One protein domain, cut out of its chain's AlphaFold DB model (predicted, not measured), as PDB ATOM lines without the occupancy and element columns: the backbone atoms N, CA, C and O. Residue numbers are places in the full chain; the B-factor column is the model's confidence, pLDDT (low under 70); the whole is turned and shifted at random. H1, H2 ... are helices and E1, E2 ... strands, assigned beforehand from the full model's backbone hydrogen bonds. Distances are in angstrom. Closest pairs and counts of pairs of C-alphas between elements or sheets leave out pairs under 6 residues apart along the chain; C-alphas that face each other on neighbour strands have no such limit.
ATOM      1  N   SER A   4      36.159 -47.533   2.096       84.06
ATOM      2  CA  SER A   4      36.751 -46.468   1.281       84.06
ATOM      3  C   SER A   4      36.469 -46.665  -0.212       84.06
ATOM      4  O   SER A   4      36.206 -45.702  -0.934       84.06
ATOM      5  N   SER A   5      36.439 -47.916  -0.685       91.19
ATOM      6  CA  SER A   5      36.059 -48.224  -2.067       91.19
ATOM      7  C   SER A   5      34.584 -47.931  -2.360       91.19
ATOM      8  O   SER A   5      34.274 -47.538  -3.487       91.19
ATOM      9  N   LEU A   6      33.675 -48.119  -1.398       94.44
ATOM     10  CA  LEU A   6      32.264 -47.756  -1.563       94.44
ATOM     11  C   LEU A   6      32.093 -46.242  -1.658       94.44
ATOM     12  O   LEU A   6      31.513 -45.770  -2.632       94.44
ATOM     13  N   VAL A   7      32.664 -45.491  -0.714       96.12
ATOM     14  CA  VAL A   7      32.577 -44.021  -0.690       96.12
ATOM     15  C   VAL A   7      33.139 -43.409  -1.971       96.12
ATOM     16  O   VAL A   7      32.521 -42.514  -2.547       96.12
ATOM     17  N   ALA A   8      34.261 -43.928  -2.483       96.81
ATOM     18  CA  ALA A   8      34.823 -43.476  -3.756       96.81
ATOM     19  C   ALA A   8      33.854 -43.702  -4.933       96.81
ATOM     20  O   ALA A   8      33.624 -42.797  -5.732       96.81
ATOM     21  N   ARG A   9      33.214 -44.878  -5.012       97.56
ATOM     22  CA  ARG A   9      32.208 -45.168  -6.051       97.56
ATOM     23  C   ARG A   9      30.984 -44.261  -5.931       97.56
ATOM     24  O   ARG A   9      30.457 -43.819  -6.949       97.56
ATOM     25  N   VAL A  10      30.535 -43.981  -4.708       98.25
ATOM     26  CA  VAL A  10      29.427 -43.050  -4.450       98.25
ATOM     27  C   VAL A  10      29.822 -41.640  -4.877       98.25
ATOM     28  O   VAL A  10      29.034 -40.975  -5.544       98.25
ATOM     29  N   ALA A  11      31.050 -41.203  -4.585       97.94
ATOM     30  CA  ALA A  11      31.577 -39.920  -5.039       97.94
ATOM     31  C   ALA A  11      31.603 -39.801  -6.567       97.94
ATOM     32  O   ALA A  11      31.151 -38.785  -7.097       97.94
ATOM     33  N   ASP A  12      32.024 -40.850  -7.276       97.94
ATOM     34  CA  ASP A  12      32.024 -40.874  -8.740       97.94
ATOM     35  C   ASP A  12      30.615 -40.774  -9.342       97.94
ATOM     36  O   ASP A  12      30.431 -40.151 -10.390       97.94
ATOM     37  N   VAL A  13      29.612 -41.400  -8.719       98.25
ATOM     38  CA  VAL A  13      28.208 -41.307  -9.154       98.25
ATOM     39  C   VAL A  13      27.638 -39.926  -8.828       98.25
ATOM     40  O   VAL A  13      27.058 -39.270  -9.694       98.25
ATOM     41  N   TYR A  14      27.865 -39.450  -7.606       98.19
ATOM     42  CA  TYR A  14      27.420 -38.151  -7.110       98.19
ATOM     43  C   TYR A  14      27.927 -36.994  -7.983       98.19
ATOM     44  O   TYR A  14      27.140 -36.145  -8.408       98.19
ATOM     45  N   ALA A  15      29.214 -37.005  -8.343       97.44
ATOM     46  CA  ALA A  15      29.847 -35.957  -9.142       97.44
ATOM     47  C   ALA A  15      29.209 -35.773 -10.532       97.44
ATOM     48  O   ALA A  15      29.183 -34.660 -11.057       97.44
ATOM     49  N   ARG A  16      28.626 -36.828 -11.124       97.12
ATOM     50  CA  ARG A  16      27.957 -36.755 -12.442       97.12
ATOM     51  C   ARG A  16      26.728 -35.850 -12.433       97.12
ATOM     52  O   ARG A  16      26.339 -35.338 -13.482       97.12
ATOM     53  N   SER A  17      26.132 -35.642 -11.261       93.69
ATOM     54  CA  SER A  17      24.951 -34.794 -11.085       93.69
ATOM     55  C   SER A  17      25.292 -33.308 -10.924       93.69
ATOM     56  O   SER A  17      24.371 -32.507 -10.826       93.69
ATOM     57  N   HIS A  18      26.582 -32.938 -10.913       93.62
ATOM     58  CA  HIS A  18      27.065 -31.567 -10.678       93.62
ATOM     59  C   HIS A  18      26.389 -30.899  -9.464       93.62
ATOM     60  O   HIS A  18      25.736 -29.863  -9.604       93.62
ATOM     61  N   PRO A  19      26.482 -31.522  -8.278       94.69
ATOM     62  CA  PRO A  19      25.716 -31.108  -7.114       94.69
ATOM     63  C   PRO A  19      26.198 -29.762  -6.546       94.69
ATOM     64  O   PRO A  19      27.364 -29.397  -6.735       94.69
ATOM     65  N   PRO A  20      25.335 -29.038  -5.808       95.06
ATOM     66  CA  PRO A  20      25.755 -27.879  -5.032       95.06
ATOM     67  C   PRO A  20      26.862 -28.248  -4.040       95.06
ATOM     68  O   PRO A  20      26.825 -29.312  -3.424       95.06
ATOM     69  N   SER A  21      27.818 -27.343  -3.855       95.94
ATOM     70  CA  SER A  21      28.836 -27.436  -2.812       95.94
ATOM     71  C   SER A  21      29.091 -26.050  -2.239       95.94
ATOM     72  O   SER A  21      29.184 -25.069  -2.978       95.94
ATOM     73  N   TRP A  22      29.174 -25.974  -0.915       97.62
ATOM     74  CA  TRP A  22      29.453 -24.753  -0.171       97.62
ATOM     75  C   TRP A  22      30.386 -25.052   1.013       97.62
ATOM     76  O   TRP A  22      30.332 -26.160   1.567       97.62
ATOM     77  N   PRO A  23      31.264 -24.097   1.376       97.69
ATOM     78  CA  PRO A  23      32.131 -24.220   2.543       97.69
ATOM     79  C   PRO A  23      31.331 -24.051   3.836       97.69
ATOM     80  O   PRO A  23      30.217 -23.535   3.811       97.69
ATOM     81  N   THR A  40      18.382 -19.577   4.991       92.44
ATOM     82  CA  THR A  40      18.640 -18.585   3.932       92.44
ATOM     83  C   THR A  40      18.569 -19.189   2.526       92.44
ATOM     84  O   THR A  40      17.931 -18.598   1.661       92.44
ATOM     85  N   ASP A  41      19.125 -20.387   2.318       93.44
ATOM     86  CA  ASP A  41      19.212 -21.038   0.999       93.44
ATOM     87  C   ASP A  41      18.817 -22.531   1.096       93.44
ATOM     88  O   ASP A  41      19.681 -23.415   1.052       93.44
ATOM     89  N   PRO A  42      17.527 -22.868   1.294       94.62
ATOM     90  CA  PRO A  42      17.096 -24.249   1.527       94.62
ATOM     91  C   PRO A  42      17.399 -25.195   0.355       94.62
ATOM     92  O   PRO A  42      17.639 -26.385   0.557       94.62
ATOM     93  N   GLU A  43      17.421 -24.699  -0.882       94.12
ATOM     94  CA  GLU A  43      17.614 -25.507  -2.085       94.12
ATOM     95  C   GLU A  43      19.004 -26.146  -2.193       94.12
ATOM     96  O   GLU A  43      19.143 -27.189  -2.839       94.12
ATOM     97  N   ARG A  44      20.036 -25.587  -1.540       95.81
ATOM     98  CA  ARG A  44      21.393 -26.164  -1.572       95.81
ATOM     99  C   ARG A  44      21.444 -27.549  -0.925       95.81
ATOM    100  O   ARG A  44      22.216 -28.402  -1.362       95.81
ATOM    101  N   TYR A  45      20.547 -27.816   0.029       96.44
ATOM    102  CA  TYR A  45      20.406 -29.122   0.671       96.44
ATOM    103  C   TYR A  45      19.896 -30.208  -0.285       96.44
ATOM    104  O   TYR A  45      20.002 -31.384   0.038       96.44
ATOM    105  N   ALA A  46      19.492 -29.885  -1.523       96.38
ATOM    106  CA  ALA A  46      19.325 -30.896  -2.573       96.38
ATOM    107  C   ALA A  46      20.592 -31.759  -2.786       96.38
ATOM    108  O   ALA A  46      20.493 -32.886  -3.279       96.38
ATOM    109  N   ALA A  47      21.770 -31.272  -2.372       97.88
ATOM    110  CA  ALA A  47      23.004 -32.048  -2.299       97.88
ATOM    111  C   ALA A  47      22.847 -33.373  -1.521       97.88
ATOM    112  O   ALA A  47      23.367 -34.391  -1.980       97.88
ATOM    113  N   VAL A  48      22.098 -33.395  -0.409       97.94
ATOM    114  CA  VAL A  48      21.924 -34.603   0.420       97.94
ATOM    115  C   VAL A  48      21.078 -35.662  -0.290       97.94
ATOM    116  O   VAL A  48      21.440 -36.838  -0.313       97.94
ATOM    117  N   LEU A  49      20.027 -35.238  -1.000       97.88
ATOM    118  CA  LEU A  49      19.203 -36.123  -1.829       97.88
ATOM    119  C   LEU A  49      20.037 -36.771  -2.940       97.88
ATOM    120  O   LEU A  49      19.942 -37.970  -3.194       97.88
ATOM    121  N   LEU A  50      20.875 -35.975  -3.613       98.31
ATOM    122  CA  LEU A  50      21.746 -36.465  -4.681       98.31
ATOM    123  C   LEU A  50      22.769 -37.480  -4.154       98.31
ATOM    124  O   LEU A  50      23.030 -38.480  -4.824       98.31
ATOM    125  N   ARG A  51      23.312 -37.267  -2.950       98.62
ATOM    126  CA  ARG A  51      24.238 -38.214  -2.316       98.62
ATOM    127  C   ARG A  51      23.546 -39.512  -1.920       98.62
ATOM    128  O   ARG A  51      24.051 -40.587  -2.233       98.62
ATOM    129  N   ALA A  52      22.363 -39.429  -1.321       98.44
ATOM    130  CA  ALA A  52      21.574 -40.600  -0.956       98.44
ATOM    131  C   ALA A  52      21.179 -41.446  -2.179       98.44
ATOM    132  O   ALA A  52      21.284 -42.672  -2.162       98.44
ATOM    133  N   ARG A  53      20.806 -40.801  -3.291       98.00
ATOM    134  CA  ARG A  53      20.545 -41.491  -4.566       98.00
ATOM    135  C   ARG A  53      21.795 -42.180  -5.115       98.00
ATOM    136  O   ARG A  53      21.684 -43.296  -5.616       98.00
ATOM    137  N   ALA A  54      22.968 -41.558  -4.989       98.56
ATOM    138  CA  ALA A  54      24.233 -42.178  -5.377       98.56
ATOM    139  C   ALA A  54      24.546 -43.423  -4.526       98.56
ATOM    140  O   ALA A  54      24.957 -44.446  -5.075       98.56
ATOM    141  N   TRP A  55      24.279 -43.384  -3.216       98.44
ATOM    142  CA  TRP A  55      24.347 -44.564  -2.347       98.44
ATOM    143  C   TRP A  55      23.412 -45.676  -2.811       98.44
ATOM    144  O   TRP A  55      23.851 -46.812  -2.998       98.44
ATOM    145  N   VAL A  56      22.141 -45.349  -3.056       98.06
ATOM    146  CA  VAL A  56      21.159 -46.309  -3.572       98.06
ATOM    147  C   VAL A  56      21.638 -46.931  -4.882       98.06
ATOM    148  O   VAL A  56      21.591 -48.152  -5.013       98.06
ATOM    149  N   GLU A  57      22.131 -46.139  -5.834       98.00
ATOM    150  CA  GLU A  57      22.638 -46.639  -7.118       98.00
ATOM    151  C   GLU A  57      23.822 -47.598  -6.926       98.00
ATOM    152  O   GLU A  57      23.820 -48.709  -7.464       98.00
ATOM    153  N   VAL A  58      24.813 -47.204  -6.120       97.69
ATOM    154  CA  VAL A  58      26.008 -48.019  -5.869       97.69
ATOM    155  C   VAL A  58      25.661 -49.334  -5.177       97.69
ATOM    156  O   VAL A  58      26.187 -50.376  -5.579       97.69
ATOM    157  N   LEU A  59      24.783 -49.299  -4.168       96.81
ATOM    158  CA  LEU A  59      24.370 -50.483  -3.416       96.81
ATOM    159  C   LEU A  59      23.489 -51.407  -4.257       96.81
ATOM    160  O   LEU A  59      23.713 -52.612  -4.248       96.81
ATOM    161  N   SER A  60      22.564 -50.861  -5.048       96.38
ATOM    162  CA  SER A  60      21.717 -51.645  -5.966       96.38
ATOM    163  C   SER A  60      22.523 -52.337  -7.070       96.38
ATOM    164  O   SER A  60      22.082 -53.330  -7.635       96.38
ATOM    165  N   GLY A  61      23.704 -51.809  -7.407       95.31
ATOM    166  CA  GLY A  61      24.623 -52.424  -8.364       95.31
ATOM    167  C   GLY A  61      25.454 -53.579  -7.791       95.31
ATOM    168  O   GLY A  61      26.292 -54.132  -8.506       95.31
ATOM    169  N   LEU A  62      25.297 -53.920  -6.509       93.31
ATOM    170  CA  LEU A  62      25.989 -55.047  -5.890       93.31
ATOM    171  C   LEU A  62      25.271 -56.370  -6.219       93.31
ATOM    172  O   LEU A  62      24.046 -56.412  -6.241       93.31
ATOM    173  N   PRO A  63      26.009 -57.477  -6.429       89.75
ATOM    174  CA  PRO A  63      25.445 -58.729  -6.948       89.75
ATOM    175  C   PRO A  63      24.424 -59.416  -6.028       89.75
ATOM    176  O   PRO A  63      23.635 -60.219  -6.514       89.75
ATOM    177  N   ASP A  64      24.435 -59.103  -4.729       92.00
ATOM    178  CA  ASP A  64      23.568 -59.728  -3.720       92.00
ATOM    179  C   ASP A  64      22.519 -58.752  -3.161       92.00
ATOM    180  O   ASP A  64      21.912 -59.057  -2.137       92.00
ATOM    181  N   VAL A  65      22.356 -57.565  -3.755       96.31
ATOM    182  CA  VAL A  65      21.482 -56.511  -3.223       96.31
ATOM    183  C   VAL A  65      20.318 -56.259  -4.168       96.31
ATOM    184  O   VAL A  65      20.501 -55.914  -5.331       96.31
ATOM    185  N   GLU A  66      19.108 -56.376  -3.637       96.94
ATOM    186  CA  GLU A  66      17.875 -56.010  -4.322       96.94
ATOM    187  C   GLU A  66      17.365 -54.667  -3.802       96.94
ATOM    188  O   GLU A  66      17.359 -54.414  -2.596       96.94
ATOM    189  N   ALA A  67      16.906 -53.812  -4.713       97.00
ATOM    190  CA  ALA A  67      16.326 -52.517  -4.387       97.00
ATOM    191  C   ALA A  67      14.850 -52.475  -4.782       97.00
ATOM    192  O   ALA A  67      14.490 -52.763  -5.924       97.00
ATOM    193  N   SER A  68      13.998 -52.054  -3.854       96.94
ATOM    194  CA  SER A  68      12.573 -51.829  -4.098       96.94
ATOM    195  C   SER A  68      12.176 -50.427  -3.661       96.94
ATOM    196  O   SER A  68      12.557 -49.988  -2.576       96.94
ATOM    197  N   ARG A  69      11.387 -49.734  -4.484       95.12
ATOM    198  CA  ARG A  69      10.793 -48.443  -4.121       95.12
ATOM    199  C   ARG A  69       9.511 -48.645  -3.322       95.12
ATOM    200  O   ARG A  69       8.688 -49.475  -3.703       95.12
ATOM    201  N   ASP A  70       9.341 -47.834  -2.288       85.38
ATOM    202  CA  ASP A  70       8.110 -47.717  -1.511       85.38
ATOM    203  C   ASP A  70       7.864 -46.237  -1.180       85.38
ATOM    204  O   ASP A  70       8.614 -45.623  -0.423       85.38
ATOM    205  N   GLY A  71       6.864 -45.626  -1.821       87.38
ATOM    206  CA  GLY A  71       6.620 -44.185  -1.719       87.38
ATOM    207  C   GLY A  71       7.844 -43.341  -2.108       87.38
ATOM    208  O   GLY A  71       8.384 -43.488  -3.210       87.38
ATOM    209  N   SER A  72       8.271 -42.450  -1.208       86.56
ATOM    210  CA  SER A  72       9.494 -41.639  -1.349       86.56
ATOM    211  C   SER A  72      10.773 -42.368  -0.916       86.56
ATOM    212  O   SER A  72      11.859 -41.794  -0.989       86.56
ATOM    213  N   GLY A  73      10.664 -43.624  -0.474       93.88
ATOM    214  CA  GLY A  73      11.774 -44.422   0.024       93.88
ATOM    215  C   GLY A  73      12.273 -45.490  -0.943       93.88
ATOM    216  O   GLY A  73      11.584 -45.943  -1.864       93.88
ATOM    217  N   VAL A  74      13.505 -45.925  -0.697       97.56
ATOM    218  CA  VAL A  74      14.111 -47.114  -1.290       97.56
ATOM    219  C   VAL A  74      14.530 -48.052  -0.170       97.56
ATOM    220  O   VAL A  74      15.255 -47.669   0.745       97.56
ATOM    221  N   ARG A  75      14.086 -49.302  -0.272       97.00
ATOM    222  CA  ARG A  75      14.499 -50.403   0.592       97.00
ATOM    223  C   ARG A  75      15.517 -51.259  -0.150       97.00
ATOM    224  O   ARG A  75      15.220 -51.759  -1.233       97.00
ATOM    225  N   LEU A  76      16.692 -51.421   0.443       97.38
ATOM    226  CA  LEU A  76      17.800 -52.227  -0.057       97.38
ATOM    227  C   LEU A  76      17.914 -53.488   0.801       97.38
ATOM    228  O   LEU A  76      18.032 -53.409   2.024       97.38
ATOM    229  N   VAL A  77      17.876 -54.654   0.168       96.31
ATOM    230  CA  VAL A  77      17.914 -55.960   0.835       96.31
ATOM    231  C   VAL A  77      19.111 -56.736   0.324       96.31
ATOM    232  O   VAL A  77      19.199 -57.009  -0.867       96.31
ATOM    233  N   SER A  78      20.008 -57.127   1.223       95.38
ATOM    234  CA  SER A  78      21.084 -58.060   0.897       95.38
ATOM    235  C   SER A  78      20.614 -59.505   1.093       95.38
ATOM    236  O   SER A  78      19.975 -59.830   2.092       95.38
ATOM    237  N   ALA A  79      20.954 -60.392   0.158       94.19
ATOM    238  CA  ALA A  79      20.688 -61.830   0.257       94.19
ATOM    239  C   ALA A  79      21.614 -62.545   1.265       94.19
ATOM    240  O   ALA A  79      21.512 -63.757   1.473       94.19
ATOM    241  N   ARG A  80      22.556 -61.819   1.879       91.44
ATOM    242  CA  ARG A  80      23.524 -62.388   2.819       91.44
ATOM    243  C   ARG A  80      22.849 -62.742   4.150       91.44
ATOM    244  O   ARG A  80      22.063 -61.961   4.677       91.44
ATOM    245  N   PRO A  81      23.159 -63.904   4.751       91.69
ATOM    246  CA  PRO A  81      22.542 -64.296   6.012       91.69
ATOM    247  C   PRO A  81      22.785 -63.284   7.135       91.69
ATOM    248  O   PRO A  81      23.920 -62.884   7.395       91.69
ATOM    249  N   GLY A  82      21.712 -62.930   7.839       90.62
ATOM    250  CA  GLY A  82      21.767 -62.055   9.006       90.62
ATOM    251  C   GLY A  82      21.935 -60.570   8.692       90.62
ATOM    252  O   GLY A  82      22.074 -59.803   9.634       90.62
ATOM    253  N   THR A  83      21.927 -60.143   7.426       93.75
ATOM    254  CA  THR A  83      21.830 -58.714   7.095       93.75
ATOM    255  C   THR A  83      20.399 -58.231   7.250       93.75
ATOM    256  O   THR A  83      19.453 -58.943   6.907       93.75
ATOM    257  N   TRP A  84      20.245 -57.000   7.713       93.00
ATOM    258  CA  TRP A  84      18.962 -56.337   7.833       93.00
ATOM    259  C   TRP A  84      18.768 -55.331   6.688       93.00
ATOM    260  O   TRP A  84      19.752 -54.741   6.235       93.00
ATOM    261  N   PRO A  85      17.537 -55.137   6.184       94.56
ATOM    262  CA  PRO A  85      17.279 -54.192   5.103       94.56
ATOM    263  C   PRO A  85      17.608 -52.751   5.500       94.56
ATOM    264  O   PRO A  85      17.164 -52.288   6.549       94.56
ATOM    265  N   LEU A  86      18.327 -52.048   4.626       95.44
ATOM    266  CA  LEU A  86      18.578 -50.612   4.731       95.44
ATOM    267  C   LEU A  86      17.423 -49.861   4.059       95.44
ATOM    268  O   LEU A  86      16.973 -50.243   2.977       95.44
ATOM    269  N   VAL A  87      16.949 -48.792   4.685       96.25
ATOM    270  CA  VAL A  87      15.907 -47.915   4.157       96.25
ATOM    271  C   VAL A  87      16.475 -46.510   4.028       96.25
ATOM    272  O   VAL A  87      17.061 -45.982   4.969       96.25
ATOM    273  N   VAL A  88      16.292 -45.920   2.850       97.69
ATOM    274  CA  VAL A  88      16.660 -44.538   2.534       97.69
ATOM    275  C   VAL A  88      15.390 -43.819   2.103       97.69
ATOM    276  O   VAL A  88      14.784 -44.216   1.108       97.69
ATOM    277  N   VAL A  89      14.964 -42.795   2.838       97.00
ATOM    278  CA  VAL A  89      13.720 -42.053   2.585       97.00
ATOM    279  C   VAL A  89      14.035 -40.596   2.304       97.00
ATOM    280  O   VAL A  89      14.693 -39.942   3.104       97.00
ATOM    281  N   GLU A  90      13.554 -40.084   1.176       96.69
ATOM    282  CA  GLU A  90      13.621 -38.655   0.876       96.69
ATOM    283  C   GLU A  90      12.440 -37.916   1.520       96.69
ATOM    284  O   GLU A  90      11.288 -38.360   1.421       96.69
ATOM    285  N   GLU A  91      12.728 -36.774   2.147       94.75
ATOM    286  CA  GLU A  91      11.768 -35.941   2.868       94.75
ATOM    287  C   GLU A  91      11.824 -34.482   2.414       94.75
ATOM    288  O   GLU A  91      12.882 -33.923   2.119       94.75
ATOM    289  N   PHE A  92      10.643 -33.869   2.359       92.19
ATOM    290  CA  PHE A  92      10.438 -32.490   1.928       92.19
ATOM    291  C   PHE A  92       9.486 -31.807   2.920       92.19
ATOM    292  O   PHE A  92       8.305 -31.643   2.609       92.19
ATOM    293  N   PRO A  93       9.949 -31.501   4.145       87.62
ATOM    294  CA  PRO A  93       9.107 -30.870   5.155       87.62
ATOM    295  C   PRO A  93       8.641 -29.483   4.697       87.62
ATOM    296  O   PRO A  93       9.423 -28.692   4.166       87.62
ATOM    297  N   ASP A  94       7.367 -29.168   4.942       84.00
ATOM    298  CA  ASP A  94       6.807 -27.851   4.638       84.00
ATOM    299  C   ASP A  94       7.556 -26.759   5.417       84.00
ATOM    300  O   ASP A  94       7.590 -26.762   6.647       84.00
ATOM    301  N   GLY A  95       8.159 -25.813   4.693       80.62
ATOM    302  CA  GLY A  95       8.940 -24.725   5.291       80.62
ATOM    303  C   GLY A  95      10.307 -25.138   5.852       80.62
ATOM    304  O   GLY A  95      10.946 -24.317   6.505       80.62
ATOM    305  N   GLY A  96      10.754 -26.374   5.605       88.62
ATOM    306  CA  GLY A  96      12.088 -26.855   5.964       88.62
ATOM    307  C   GLY A  96      13.011 -27.037   4.755       88.62
ATOM    308  O   GLY A  96      12.736 -26.569   3.649       88.62
ATOM    309  N   VAL A  97      14.123 -27.733   4.981       95.25
ATOM    310  CA  VAL A  97      15.104 -28.079   3.942       95.25
ATOM    311  C   VAL A  97      14.888 -29.517   3.458       95.25
ATOM    312  O   VAL A  97      14.463 -30.356   4.256       95.25
ATOM    313  N   PRO A  98      15.192 -29.841   2.187       96.44
ATOM    314  CA  PRO A  98      15.239 -31.224   1.727       96.44
ATOM    315  C   PRO A  98      16.097 -32.096   2.645       96.44
ATOM    316  O   PRO A  98      17.212 -31.708   2.996       96.44
ATOM    317  N   SER A  99      15.579 -33.261   3.019       96.94
ATOM    318  CA  SER A  99      16.214 -34.145   3.997       96.94
ATOM    319  C   SER A  99      16.221 -35.597   3.523       96.94
ATOM    320  O   SER A  99      15.407 -36.004   2.689       96.94
ATOM    321  N   VAL A 100      17.134 -36.399   4.062       97.75
ATOM    322  CA  VAL A 100      17.169 -37.851   3.869       97.75
ATOM    323  C   VAL A 100      17.170 -38.525   5.223       97.75
ATOM    324  O   VAL A 100      18.003 -38.210   6.066       97.75
ATOM    325  N   ARG A 101      16.276 -39.491   5.404       96.31
ATOM    326  CA  ARG A 101      16.298 -40.405   6.537       96.31
ATOM    327  C   ARG A 101      16.945 -41.726   6.134       96.31
ATOM    328  O   ARG A 101      16.534 -42.329   5.141       96.31
ATOM    329  N   VAL A 102      17.925 -42.187   6.906       96.00
ATOM    330  CA  VAL A 102      18.611 -43.471   6.705       96.00
ATOM    331  C   VAL A 102      18.472 -44.326   7.956       96.00
ATOM    332  O   VAL A 102      18.721 -43.868   9.065       96.00
ATOM    333  N   GLY A 103      18.072 -45.582   7.793       93.12
ATOM    334  CA  GLY A 103      17.931 -46.494   8.923       93.12
ATOM    335  C   GLY A 103      17.748 -47.941   8.502       93.12
ATOM    336  O   GLY A 103      17.698 -48.275   7.318       93.12
ATOM    337  N   LEU A 104      17.629 -48.820   9.489       91.06
ATOM    338  CA  LEU A 104      17.276 -50.217   9.267       91.06
ATOM    339  C   LEU A 104      15.751 -50.365   9.223       91.06
ATOM    340  O   LEU A 104      15.034 -49.718   9.980       91.06
ATOM    341  N   ALA A 105      15.232 -51.229   8.350       88.69
ATOM    342  CA  ALA A 105      13.795 -51.504   8.314       88.69
ATOM    343  C   ALA A 105      13.289 -51.965   9.693       88.69
ATOM    344  O   ALA A 105      13.987 -52.687  10.401       88.69
ATOM    345  N   ASP A 106      12.073 -51.570  10.070       75.38
ATOM    346  CA  ASP A 106      11.457 -51.880  11.373       75.38
ATOM    347  C   ASP A 106      12.188 -51.303  12.604       75.38
ATOM    348  O   ASP A 106      11.797 -51.597  13.744       75.38
ATOM    349  N   ALA A 107      13.229 -50.489  12.390       75.94
ATOM    350  CA  ALA A 107      13.778 -49.595  13.396       75.94
ATOM    351  C   ALA A 107      12.916 -48.334  13.467       75.94
ATOM    352  O   ALA A 107      12.522 -47.791  12.433       75.94
ATOM    353  N   ALA A 108      12.620 -47.867  14.679       69.31
ATOM    354  CA  ALA A 108      12.073 -46.526  14.842       69.31
ATOM    355  C   ALA A 108      13.196 -45.467  14.829       69.31
ATOM    356  O   ALA A 108      12.923 -44.314  14.509       69.31
ATOM    357  N   GLU A 109      14.451 -45.843  15.127       71.25
ATOM    358  CA  GLU A 109      15.639 -45.008  14.912       71.25
ATOM    359  C   GLU A 109      15.921 -44.970  13.410       71.25
ATOM    360  O   GLU A 109      16.148 -46.005  12.774       71.25
ATOM    361  N   ALA A 110      15.984 -43.772  12.860       84.88
ATOM    362  CA  ALA A 110      16.649 -43.538  11.598       84.88
ATOM    363  C   ALA A 110      17.211 -42.124  11.634       84.88
ATOM    364  O   ALA A 110      16.543 -41.191  12.090       84.88
ATOM    365  N   GLU A 111      18.443 -41.987  11.183       91.69
ATOM    366  CA  GLU A 111      19.163 -40.731  11.230       91.69
ATOM    367  C   GLU A 111      18.696 -39.822  10.095       91.69
ATOM    368  O   GLU A 111      18.404 -40.293   8.991       91.69
ATOM    369  N   LEU A 112      18.558 -38.531  10.386       94.75
ATOM    370  CA  LEU A 112      18.028 -37.527   9.470       94.75
ATOM    371  C   LEU A 112      19.150 -36.582   9.046       94.75
ATOM    372  O   LEU A 112      19.847 -36.043   9.895       94.75
ATOM    373  N   PHE A 113      19.274 -36.343   7.742       97.44
ATOM    374  CA  PHE A 113      20.307 -35.489   7.165       97.44
ATOM    375  C   PHE A 113      19.709 -34.397   6.271       97.44
ATOM    376  O   PHE A 113      19.069 -34.735   5.271       97.44
ATOM    377  N   PRO A 114      19.953 -33.106   6.557       97.00
ATOM    378  CA  PRO A 114      20.481 -32.617   7.833       97.00
ATOM    379  C   PRO A 114      19.485 -32.883   8.974       97.00
ATOM    380  O   PRO A 114      18.276 -32.947   8.742       97.00
ATOM    381  N   ASP A 115      19.980 -32.990  10.201       92.81
ATOM    382  CA  ASP A 115      19.163 -33.072  11.418       92.81
ATOM    383  C   ASP A 115      18.582 -31.698  11.806       92.81
ATOM    384  O   ASP A 115      17.510 -31.606  12.407       92.81
ATOM    385  N   CYS A 116      19.247 -30.619  11.377       94.50
ATOM    386  CA  CYS A 116      18.786 -29.243  11.468       94.50
ATOM    387  C   CYS A 116      19.099 -28.449  10.188       94.50
ATOM    388  O   CYS A 116      20.232 -28.391   9.722       94.50
ATOM    389  N   GLY A 117      18.087 -27.783   9.626       93.00
ATOM    390  CA  GLY A 117      18.232 -26.971   8.411       93.00
ATOM    391  C   GLY A 117      18.552 -25.495   8.641       93.00
ATOM    392  O   GLY A 117      18.561 -24.740   7.671       93.00
ATOM    393  N   CYS A 118      18.726 -25.056   9.893       95.62
ATOM    394  CA  CYS A 118      18.964 -23.643  10.177       95.62
ATOM    395  C   CYS A 118      20.398 -23.216   9.857       95.62
ATOM    396  O   CYS A 118      21.323 -24.022   9.941       95.62
ATOM    397  N   ASP A 119      20.578 -21.933   9.544       96.69
ATOM    398  CA  ASP A 119      21.869 -21.356   9.179       96.69
ATOM    399  C   ASP A 119      22.923 -21.606  10.268       96.69
ATOM    400  O   ASP A 119      24.054 -21.927   9.936       96.69
ATOM    401  N   ALA A 120      22.549 -21.536  11.554       97.12
ATOM    402  CA  ALA A 120      23.466 -21.768  12.676       97.12
ATOM    403  C   ALA A 120      24.021 -23.202  12.763       97.12
ATOM    404  O   ALA A 120      25.069 -23.413  13.372       97.12
ATOM    405  N   CYS A 121      23.317 -24.183  12.191       96.44
ATOM    406  CA  CYS A 121      23.720 -25.591  12.173       96.44
ATOM    407  C   CYS A 121      24.403 -25.987  10.857       96.44
ATOM    408  O   CYS A 121      24.664 -27.166  10.629       96.44
ATOM    409  N   ASP A 122      24.669 -25.035   9.963       96.75
ATOM    410  CA  ASP A 122      25.332 -25.328   8.703       96.75
ATOM    411  C   ASP A 122      26.850 -25.422   8.878       96.75
ATOM    412  O   ASP A 122      27.540 -24.415   8.997       96.75
ATOM    413  N   PHE A 123      27.388 -26.636   8.811       96.88
ATOM    414  CA  PHE A 123      28.832 -26.887   8.829       96.88
ATOM    415  C   PHE A 123      29.428 -27.080   7.428       96.88
ATOM    416  O   PHE A 123      30.588 -27.464   7.272       96.88
ATOM    417  N   GLY A 124      28.671 -26.737   6.384       97.56
ATOM    418  CA  GLY A 124      29.092 -26.877   5.000       97.56
ATOM    419  C   GLY A 124      28.681 -28.210   4.381       97.56
ATOM    420  O   GLY A 124      28.396 -29.200   5.051       97.56
ATOM    421  N   SER A 125      28.705 -28.251   3.049       97.81
ATOM    422  CA  SER A 125      28.329 -29.458   2.300       97.81
ATOM    423  C   SER A 125      29.219 -30.664   2.596       97.81
ATOM    424  O   SER A 125      28.722 -31.779   2.614       97.81
ATOM    425  N   ALA A 126      30.522 -30.475   2.816       97.88
ATOM    426  CA  ALA A 126      31.436 -31.595   3.036       97.88
ATOM    427  C   ALA A 126      31.097 -32.366   4.321       97.88
ATOM    428  O   ALA A 126      30.976 -33.585   4.264       97.88
ATOM    429  N   ASP A 127      30.869 -31.643   5.418       97.81
ATOM    430  CA  ASP A 127      30.511 -32.198   6.726       97.81
ATOM    431  C   ASP A 127      29.163 -32.938   6.672       97.81
ATOM    432  O   ASP A 127      29.072 -34.109   7.030       97.81
ATOM    433  N   LEU A 128      28.149 -32.315   6.058       98.19
ATOM    434  CA  LEU A 128      26.838 -32.938   5.839       98.19
ATOM    435  C   LEU A 128      26.929 -34.267   5.069       98.19
ATOM    436  O   LEU A 128      26.235 -35.234   5.390       98.19
ATOM    437  N   LEU A 129      27.738 -34.307   4.008       98.44
ATOM    438  CA  LEU A 129      27.884 -35.508   3.183       98.44
ATOM    439  C   LEU A 129      28.727 -36.582   3.877       98.44
ATOM    440  O   LEU A 129      28.442 -37.763   3.693       98.44
ATOM    441  N   GLU A 130      29.731 -36.185   4.659       97.50
ATOM    442  CA  GLU A 130      30.526 -37.093   5.490       97.50
ATOM    443  C   GLU A 130      29.658 -37.758   6.564       97.50
ATOM    444  O   GLU A 130      29.721 -38.979   6.701       97.50
ATOM    445  N   GLY A 131      28.781 -37.003   7.233       96.81
ATOM    446  CA  GLY A 131      27.814 -37.554   8.187       96.81
ATOM    447  C   GLY A 131      26.893 -38.599   7.552       96.81
ATOM    448  O   GLY A 131      26.782 -39.718   8.050       96.81
ATOM    449  N   LEU A 132      26.306 -38.288   6.389       98.00
ATOM    450  CA  LEU A 132      25.467 -39.246   5.657       98.00
ATOM    451  C   LEU A 132      26.248 -40.505   5.239       98.00
ATOM    452  O   LEU A 132      25.729 -41.620   5.331       98.00
ATOM    453  N   ASP A 133      27.476 -40.343   4.741       97.50
ATOM    454  CA  ASP A 133      28.326 -41.471   4.356       97.50
ATOM    455  C   ASP A 133      28.671 -42.348   5.570       97.50
ATOM    456  O   ASP A 133      28.611 -43.575   5.462       97.50
ATOM    457  N   GLY A 134      28.996 -41.731   6.710       94.50
ATOM    458  CA  GLY A 134      29.268 -42.400   7.981       94.50
ATOM    459  C   GLY A 134      28.092 -43.256   8.432       94.50
ATOM    460  O   GLY A 134      28.243 -44.469   8.573       94.50
ATOM    461  N   ALA A 135      26.897 -42.671   8.505       94.00
ATOM    462  CA  ALA A 135      25.677 -43.372   8.899       94.00
ATOM    463  C   ALA A 135      25.363 -44.587   8.018       94.00
ATOM    464  O   ALA A 135      25.028 -45.673   8.499       94.00
ATOM    465  N   VAL A 136      25.499 -44.445   6.694       95.38
ATOM    466  CA  VAL A 136      25.307 -45.580   5.782       95.38
ATOM    467  C   VAL A 136      26.365 -46.656   6.039       95.38
ATOM    468  O   VAL A 136      26.028 -47.838   6.104       95.38
ATOM    469  N   LEU A 137      27.635 -46.280   6.194       94.00
ATOM    470  CA  LEU A 137      28.722 -47.230   6.436       94.00
ATOM    471  C   LEU A 137      28.587 -47.966   7.771       94.00
ATOM    472  O   LEU A 137      28.799 -49.178   7.791       94.00
ATOM    473  N   GLU A 138      28.197 -47.281   8.841       91.44
ATOM    474  CA  GLU A 138      27.924 -47.866  10.156       91.44
ATOM    475  C   GLU A 138      26.880 -48.986  10.053       91.44
ATOM    476  O   GLU A 138      27.105 -50.128  10.479       91.44
ATOM    477  N   LEU A 139      25.763 -48.704   9.377       92.12
ATOM    478  CA  LEU A 139      24.703 -49.684   9.154       92.12
ATOM    479  C   LEU A 139      25.146 -50.830   8.231       92.12
ATOM    480  O   LEU A 139      24.715 -51.969   8.409       92.12
ATOM    481  N   LEU A 140      26.028 -50.585   7.260       93.06
ATOM    482  CA  LEU A 140      26.576 -51.643   6.400       93.06
ATOM    483  C   LEU A 140      27.656 -52.486   7.098       93.06
ATOM    484  O   LEU A 140      27.800 -53.667   6.769       93.06
ATOM    485  N   GLY A 141      28.402 -51.913   8.045       92.00
ATOM    486  CA  GLY A 141      29.446 -52.577   8.836       92.00
ATOM    487  C   GLY A 141      28.887 -53.575   9.850       92.00
ATOM    488  O   GLY A 141      29.556 -54.524  10.262       92.00
ATOM    489  N   GLY A 142      27.603 -53.441  10.163       92.50
ATOM    490  CA  GLY A 142      26.876 -54.308  11.065       92.50
ATOM    491  C   GLY A 142      26.596 -53.606  12.382       92.50
ATOM    492  O   GLY A 142      27.417 -52.860  12.913       92.50
TER     493      GLY A 142
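AT A GLANCE: This is residues 4 to 23 and 40 to 142 of the 204 residues of an uncharacterized protein of Promicromonospora citrea (UniProt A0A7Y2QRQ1). A strongly twisted sheet of five strands, E1 to E5, makes a wall with two long helices, H2 and H3, side by side over one face and the other face bare of named helices; a third helix, H1, crosses over H2 on the side away from the sheet. The printed part has 123 residues, with three named helices and five named strands in the order H1 H2 E1 E2 E3 E4 E5 H3, a mixed class of helices and strands. The sheet's order is E1 E2 E3 E4 E5, antiparallel throughout. The whole is compact, with a radius of gyration of the C-alphas of 14.1 A, and spans 45 by 30 by 23 A.

HOW THE PARTS SIT: Look first at the sheet, a meander, each strand the antiparallel neighbour of the one before: E1, residues 65 to 70, E2, residues 73 to 78, E3, residues 86 to 91, E4, residues 99 to 104, and E5, residues 110 to 113. Each two that follow each other form a hairpin, and E1 and E5 are the edge strands. Check N 68 and O 75 between E1 and E2, 2.9 A; N 74 and O 88 between E2 and E3, 2.8 A; N 89 and O 101 between E3 and E4, 2.8 A; and N 102 and O 111 between E4 and E5, 2.9 A, each within hydrogen-bond range. Now find H2, residues 42 to 60, on the sheet at a height of 9.0 A. It lies over E2, E3 and E4 and runs along the strands, at 24 degrees to E3 on the local plane. Its closest C-alphas to E4 are those of Leu 49 and Val 100, 6.3 A apart. H3, residues 125 to 141, is on the same face at a height of 10.0 A, over E4 and E5, and runs along the strands, at 10 degrees to E4 on the local plane. Its closest C-alphas to E5 are those of Leu 132 and Phe 113, 6.6 A apart. H2 touches H3 with residues 47 to 52 alone, at a shallow tilt of 29 degrees, the same way; their closest C-alphas, of Val 48 and Leu 129, are 6.6 A apart. H1, residues 4 to 15, is not on the sheet; it touches H2 at a steep tilt of 53 degrees, opposite ways, the closest C-alphas being those of Val 10 and Ala 54, 5.3 A apart. Every O i to N i+4 pair is within hydrogen-bond range in H1 and H3, and 11 of 15 in H2.

IN THESE COORDINATES: Find C-alpha 4 at (36.751, -46.468, 1.281), where H1 begins its 16.3 A. H2 runs 28.8 A from C-alpha 42 at (17.096, -24.249, 1.527). E1 to E5 measure 16.1, 16.5, 16.3, 16.9 and 9.9 A. H3 runs 24.1 A to C-alpha 141 at (29.446, -52.577, 8.836).

THE WHOLE: The C-alphas farthest apart, of Thr 40 and Pro 81, are 45.9 A apart. Residues 24 to 39 are not printed, and C-alphas 23 and 40 are 14.7 A apart across the cut. The link from E5 to H3 is long, with 11 residues. The mean pLDDT of the printed part is 94.2, with residue 108 under 70.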